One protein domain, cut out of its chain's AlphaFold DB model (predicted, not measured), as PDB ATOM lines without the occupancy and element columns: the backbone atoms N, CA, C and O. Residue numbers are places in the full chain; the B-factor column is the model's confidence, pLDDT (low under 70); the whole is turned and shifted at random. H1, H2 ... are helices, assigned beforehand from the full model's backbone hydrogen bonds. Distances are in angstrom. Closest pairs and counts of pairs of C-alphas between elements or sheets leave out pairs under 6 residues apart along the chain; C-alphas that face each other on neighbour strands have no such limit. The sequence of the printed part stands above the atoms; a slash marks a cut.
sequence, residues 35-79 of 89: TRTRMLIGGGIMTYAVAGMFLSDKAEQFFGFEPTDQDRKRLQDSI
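What this domain is: This is residues 35 to 79 of the 89 residues of an uncharacterized protein of Hortaea werneckii (UniProt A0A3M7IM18). One long helix, H1, makes most of an open rod; it kinks near residue 56, and a short link leads to a small second helix, H2, at the far end, with no packing between the two. The printed part has 45 residues with two named helices, H1 then H2, and no named strand; the class is all helix. It is extended, with a radius of gyration of the C-alphas of 18.4 A and spans of 58 by 20 by 9 A.

How they stand to each other: H1, residues 35 to 62, has a kink of 38 degrees near Ser 56. A short link of 6 residues joins it to H2, residues 69 to 78. H1 and H2 are apart, with no C-alpha of the one within 8 A of the other. Residues 35 to 56, 59 to 64 and 67 to 79 stand free. In H2 every O i to N i+4 pair is within hydrogen-bond range; in H1, 22 of 24 are.

Where its parts are: H1 begins at C-alpha 35 (-73.901, 186.522, -68.297) and runs 38.5 A to C-alpha 62 (-108.001, 169.635, -74.252). H2 runs 14.5 A, ending at C-alpha 78 (-109.688, 143.470, -79.900).

The domain as a whole: The two C-alphas farthest apart, of Thr 35 and Asp 77, are 58.4 A apart. The printed part has no cut. The model's pLDDT is under 70 at residues 55 to 78.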
ATOM      1  N   THR A  35     -73.610 187.864 -68.845       93.69
ATOM      2  CA  THR A  35     -73.901 186.522 -68.297       93.69
ATOM      3  C   THR A  35     -75.347 186.393 -67.811       93.69
ATOM      4  O   THR A  35     -75.995 185.382 -68.067       93.69
ATOM      5  N   ARG A  36     -75.895 187.438 -67.176       95.06
ATOM      6  CA  ARG A  36     -77.281 187.452 -66.682       95.06
ATOM      7  C   ARG A  36     -78.297 187.370 -67.821       95.06
ATOM      8  O   ARG A  36     -79.268 186.629 -67.717       95.06
ATOM      9  N   THR A  37     -78.056 188.085 -68.921       95.25
ATOM     10  CA  THR A  37     -78.932 188.044 -70.100       95.25
ATOM     11  C   THR A  37     -78.903 186.666 -70.759       95.25
ATOM     12  O   THR A  37     -79.951 186.155 -71.139       95.25
ATOM     13  N   ARG A  38     -77.733 186.020 -70.834       94.56
ATOM     14  CA  ARG A  38     -77.622 184.646 -71.354       94.56
ATOM     15  C   ARG A  38     -78.405 183.646 -70.505       94.56
ATOM     16  O   ARG A  38     -79.110 182.812 -71.063       94.56
ATOM     17  N   MET A  39     -78.334 183.769 -69.178       96.94
ATOM     18  CA  MET A  39     -79.120 182.934 -68.258       96.94
ATOM     19  C   MET A  39     -80.625 183.160 -68.424       96.94
ATOM     20  O   MET A  39     -81.381 182.197 -68.406       96.94
ATOM     21  N   LEU A  40     -81.062 184.405 -68.637       97.38
ATOM     22  CA  LEU A  40     -82.465 184.720 -68.929       97.38
ATOM     23  C   LEU A  40     -82.938 184.109 -70.251       97.38
ATOM     24  O   LEU A  40     -84.011 183.518 -70.287       97.38
ATOM     25  N   ILE A  41     -82.140 184.218 -71.317       95.94
ATOM     26  CA  ILE A  41     -82.465 183.628 -72.624       95.94
ATOM     27  C   ILE A  41     -82.536 182.103 -72.510       95.94
ATOM     28  O   ILE A  41     -83.531 181.502 -72.910       95.94
ATOM     29  N   GLY A  42     -81.508 181.479 -71.928       95.31
ATOM     30  CA  GLY A  42     -81.476 180.033 -71.715       95.31
ATOM     31  C   GLY A  42     -82.639 179.557 -70.844       95.31
ATOM     32  O   GLY A  42     -83.328 178.609 -71.209       95.31
ATOM     33  N   GLY A  43     -82.908 180.257 -69.741       97.69
ATOM     34  CA  GLY A  43     -84.041 179.985 -68.860       97.69
ATOM     35  C   GLY A  43     -85.380 180.108 -69.583       97.69
ATOM     36  O   GLY A  43     -86.192 179.197 -69.495       97.69
ATOM     37  N   GLY A  44     -85.583 181.167 -70.369       97.19
ATOM     38  CA  GLY A  44     -86.806 181.369 -71.146       97.19
ATOM     39  C   GLY A  44     -87.061 180.254 -72.159       97.19
ATOM     40  O   GLY A  44     -88.180 179.754 -72.242       97.19
ATOM     41  N   ILE A  45     -86.023 179.808 -72.877       97.12
ATOM     42  CA  ILE A  45     -86.128 178.680 -73.817       97.12
ATOM     43  C   ILE A  45     -86.487 177.390 -73.073       97.12
ATOM     44  O   ILE A  45     -87.385 176.671 -73.503       97.12
ATOM     45  N   MET A  46     -85.828 177.110 -71.945       96.56
ATOM     46  CA  MET A  46     -86.109 175.912 -71.148       96.56
ATOM     47  C   MET A  46     -87.521 175.941 -70.561       96.56
ATOM     48  O   MET A  46     -88.236 174.948 -70.647       96.56
ATOM     49  N   THR A  47     -87.966 177.079 -70.027       97.00
ATOM     50  CA  THR A  47     -89.336 177.249 -69.527       97.00
ATOM     51  C   THR A  47     -90.360 177.088 -70.645       97.00
ATOM     52  O   THR A  47     -91.365 176.418 -70.433       97.00
ATOM     53  N   TYR A  48     -90.108 177.638 -71.836       94.00
ATOM     54  CA  TYR A  48     -90.987 177.457 -72.992       94.00
ATOM     55  C   TYR A  48     -91.053 175.990 -73.436       94.00
ATOM     56  O   TYR A  48     -92.140 175.477 -73.690       94.00
ATOM     57  N   ALA A  49     -89.915 175.290 -73.469       93.44
ATOM     58  CA  ALA A  49     -89.861 173.869 -73.798       93.44
ATOM     59  C   ALA A  49     -90.626 173.017 -72.775       93.44
ATOM     60  O   ALA A  49     -91.441 172.186 -73.165       93.44
ATOM     61  N   VAL A  50     -90.423 173.258 -71.475       92.31
ATOM     62  CA  VAL A  50     -91.159 172.566 -70.404       92.31
ATOM     63  C   VAL A  50     -92.650 172.880 -70.488       92.31
ATOM     64  O   VAL A  50     -93.459 171.966 -70.415       92.31
ATOM     65  N   ALA A  51     -93.030 174.140 -70.702       89.31
ATOM     66  CA  ALA A  51     -94.428 174.521 -70.883       89.31
ATOM     67  C   ALA A  51     -95.061 173.825 -72.102       89.31
ATOM     68  O   ALA A  51     -96.184 173.337 -72.006       89.31
ATOM     69  N   GLY A  52     -94.333 173.720 -73.217       86.12
ATOM     70  CA  GLY A  52     -94.763 172.979 -74.405       86.12
ATOM     71  C   GLY A  52     -94.844 171.466 -74.178       86.12
ATOM     72  O   GLY A  52     -95.757 170.823 -74.683       86.12
ATOM     73  N   MET A  53     -93.945 170.896 -73.375       84.44
ATOM     74  CA  MET A  53     -93.990 169.480 -73.004       84.44
ATOM     75  C   MET A  53     -95.172 169.180 -72.076       84.44
ATOM     76  O   MET A  53     -95.898 168.223 -72.314       84.44
ATOM     77  N   PHE A  54     -95.443 170.038 -71.088       77.38
ATOM     78  CA  PHE A  54     -96.654 169.953 -70.262       77.38
ATOM     79  C   PHE A  54     -97.929 170.149 -71.081       77.38
ATOM     80  O   PHE A  54     -98.973 169.583 -70.753       77.38
ATOM     81  N   LEU A  55     -97.854 170.937 -72.156       69.62
ATOM     82  CA  LEU A  55     -98.943 171.031 -73.110       69.62
ATOM     83  C   LEU A  55     -99.157 169.710 -73.858       69.62
ATOM     84  O   LEU A  55    -100.275 169.504 -74.275       69.62
ATOM     85  N   SER A  56     -98.190 168.795 -73.986       64.56
ATOM     86  CA  SER A  56     -98.419 167.474 -74.604       64.56
ATOM     87  C   SER A  56     -99.415 166.636 -73.792       64.56
ATOM     88  O   SER A  56    -100.412 166.182 -74.344       64.56
ATOM     89  N   ASP A  57     -99.225 166.538 -72.472       59.78
ATOM     90  CA  ASP A  57    -100.133 165.790 -71.583       59.78
ATOM     91  C   ASP A  57    -101.483 166.515 -71.394       59.78
ATOM     92  O   ASP A  57    -102.543 165.909 -71.241       59.78
ATOM     93  N   LYS A  58    -101.475 167.855 -71.414       56.03
ATOM     94  CA  LYS A  58    -102.694 168.683 -71.313       56.03
ATOM     95  C   LYS A  58    -103.439 168.826 -72.638       56.03
ATOM     96  O   LYS A  58    -104.644 169.056 -72.616       56.03
ATOM     97  N   ALA A  59    -102.761 168.713 -73.775       53.78
ATOM     98  CA  ALA A  59    -103.375 168.717 -75.094       53.78
ATOM     99  C   ALA A  59    -104.171 167.436 -75.293       53.78
ATOM    100  O   ALA A  59    -105.252 167.528 -75.846       53.78
ATOM    101  N   GLU A  60    -103.736 166.289 -74.771       54.06
ATOM    102  CA  GLU A  60    -104.581 165.087 -74.738       54.06
ATOM    103  C   GLU A  60    -105.911 165.348 -74.001       54.06
ATOM    104  O   GLU A  60    -106.975 164.995 -74.510       54.06
ATOM    105  N   GLN A  61    -105.879 166.079 -72.878       52.16
ATOM    106  CA  GLN A  61    -107.083 166.516 -72.147       52.16
ATOM    107  C   GLN A  61    -107.923 167.565 -72.898       52.16
ATOM    108  O   GLN A  61    -109.150 167.513 -72.852       52.16
ATOM    109  N   PHE A  62    -107.297 168.529 -73.581       51.19
ATOM    110  CA  PHE A  62    -108.001 169.635 -74.252       51.19
ATOM    111  C   PHE A  62    -108.479 169.294 -75.676       51.19
ATOM    112  O   PHE A  62    -109.480 169.843 -76.130       51.19
ATOM    113  N   PHE A  63    -107.798 168.380 -76.376       52.72
ATOM    114  CA  PHE A  63    -108.200 167.829 -77.680       52.72
ATOM    115  C   PHE A  63    -109.189 166.659 -77.558       52.72
ATOM    116  O   PHE A  63    -109.640 166.148 -78.580       52.72
ATOM    117  N   GLY A  64    -109.564 166.246 -76.341       52.47
ATOM    118  CA  GLY A  64    -110.560 165.191 -76.130       52.47
ATOM    119  C   GLY A  64    -110.046 163.774 -76.410       52.47
ATOM    120  O   GLY A  64    -110.849 162.881 -76.661       52.47
ATOM    121  N   PHE A  65    -108.730 163.559 -76.344       49.59
ATOM    122  CA  PHE A  65    -108.096 162.236 -76.381       49.59
ATOM    123  C   PHE A  65    -107.899 161.660 -74.974       49.59
ATOM    124  O   PHE A  65    -106.991 160.867 -74.753       49.59
ATOM    125  N   GLU A  66    -108.752 162.011 -74.007       50.41
ATOM    126  CA  GLU A  66    -108.903 161.155 -72.835       50.41
ATOM    127  C   GLU A  66    -109.483 159.829 -73.354       50.41
ATOM    128  O   GLU A  66    -110.614 159.832 -73.859       50.41
ATOM    129  N   PRO A  67    -108.747 158.699 -73.305       52.97
ATOM    130  CA  PRO A  67    -109.304 157.412 -73.676       52.97
ATOM    131  C   PRO A  67    -110.313 157.087 -72.578       52.97
ATOM    132  O   PRO A  67    -109.978 156.488 -71.557       52.97
ATOM    133  N   THR A  68    -111.546 157.564 -72.768       57.97
ATOM    134  CA  THR A  68    -112.710 157.234 -71.948       57.97
ATOM    135  C   THR A  68    -112.696 155.722 -71.790       57.97
ATOM    136  O   THR A  68    -112.439 155.027 -72.771       57.97
ATOM    137  N   ASP A  69    -112.958 155.193 -70.596       56.00
ATOM    138  CA  ASP A  69    -112.816 153.767 -70.249       56.00
ATOM    139  C   ASP A  69    -113.415 152.763 -71.267       56.00
ATOM    140  O   ASP A  69    -113.067 151.581 -71.269       56.00
ATOM    141  N   GLN A  70    -114.293 153.219 -72.165       56.78
ATOM    142  CA  GLN A  70    -114.750 152.491 -73.349       56.78
ATOM    143  C   GLN A  70    -113.647 152.099 -74.344       56.78
ATOM    144  O   GLN A  70    -113.712 150.996 -74.884       56.78
ATOM    145  N   ASP A  71    -112.649 152.943 -74.600       58.56
ATOM    146  CA  ASP A  71    -111.623 152.652 -75.607       58.56
ATOM    147  C   ASP A  71    -110.647 151.588 -75.091       58.56
ATOM    148  O   ASP A  71    -110.332 150.633 -75.797       58.56
ATOM    149  N   ARG A  72    -110.317 151.625 -73.789       60.00
ATOM    150  CA  ARG A  72    -109.598 150.531 -73.106       60.00
ATOM    151  C   ARG A  72    -110.348 149.200 -73.173       60.00
ATOM    152  O   ARG A  72    -109.705 148.163 -73.321       60.00
ATOM    153  N   LYS A  73    -111.684 149.212 -73.083       59.00
ATOM    154  CA  LYS A  73    -112.506 147.999 -73.237       59.00
ATOM    155  C   LYS A  73    -112.497 147.481 -74.675       59.00
ATOM    156  O   LYS A  73    -112.287 146.292 -74.871       59.00
ATOM    157  N   ARG A  74    -112.605 148.362 -75.676       60.25
ATOM    158  CA  ARG A  74    -112.492 147.979 -77.097       60.25
ATOM    159  C   ARG A  74    -111.111 147.426 -77.444       60.25
ATOM    160  O   ARG A  74    -111.010 146.483 -78.222       60.25
ATOM    161  N   LEU A  75    -110.050 147.973 -76.851       61.34
ATOM    162  CA  LEU A  75    -108.688 147.451 -76.981       61.34
ATOM    163  C   LEU A  75    -108.547 146.071 -76.319       61.34
ATOM    164  O   LEU A  75    -107.997 145.169 -76.935       61.34
ATOM    165  N   GLN A  76    -109.109 145.859 -75.125       61.94
ATOM    166  CA  GLN A  76    -109.124 144.529 -74.494       61.94
ATOM    167  C   GLN A  76    -109.917 143.493 -75.303       61.94
ATOM    168  O   GLN A  76    -109.452 142.363 -75.441       61.94
ATOM    169  N   ASP A  77    -111.050 143.883 -75.891       64.06
ATOM    170  CA  ASP A  77    -111.868 142.999 -76.732       64.06
ATOM    171  C   ASP A  77    -111.233 142.716 -78.107       64.06
ATOM    172  O   ASP A  77    -111.536 141.702 -78.735       64.06
ATOM    173  N   SER A  78    -110.347 143.596 -78.589       63.34
ATOM    174  CA  SER A  78    -109.688 143.470 -79.900       63.34
ATOM    175  C   SER A  78    -108.302 142.834 -79.850       63.34
ATOM    176  O   SER A  78    -107.751 142.548 -80.911       63.34
ATOM    177  N   ILE A  79    -107.741 142.567 -78.662       70.69
ATOM    178  CA  ILE A  79    -106.485 141.820 -78.540       70.69
ATOM    179  C   ILE A  79    -106.751 140.348 -78.899       70.69
ATOM    180  O   ILE A  79    -107.431 139.638 -78.151       70.69
TER     181      ILE A  79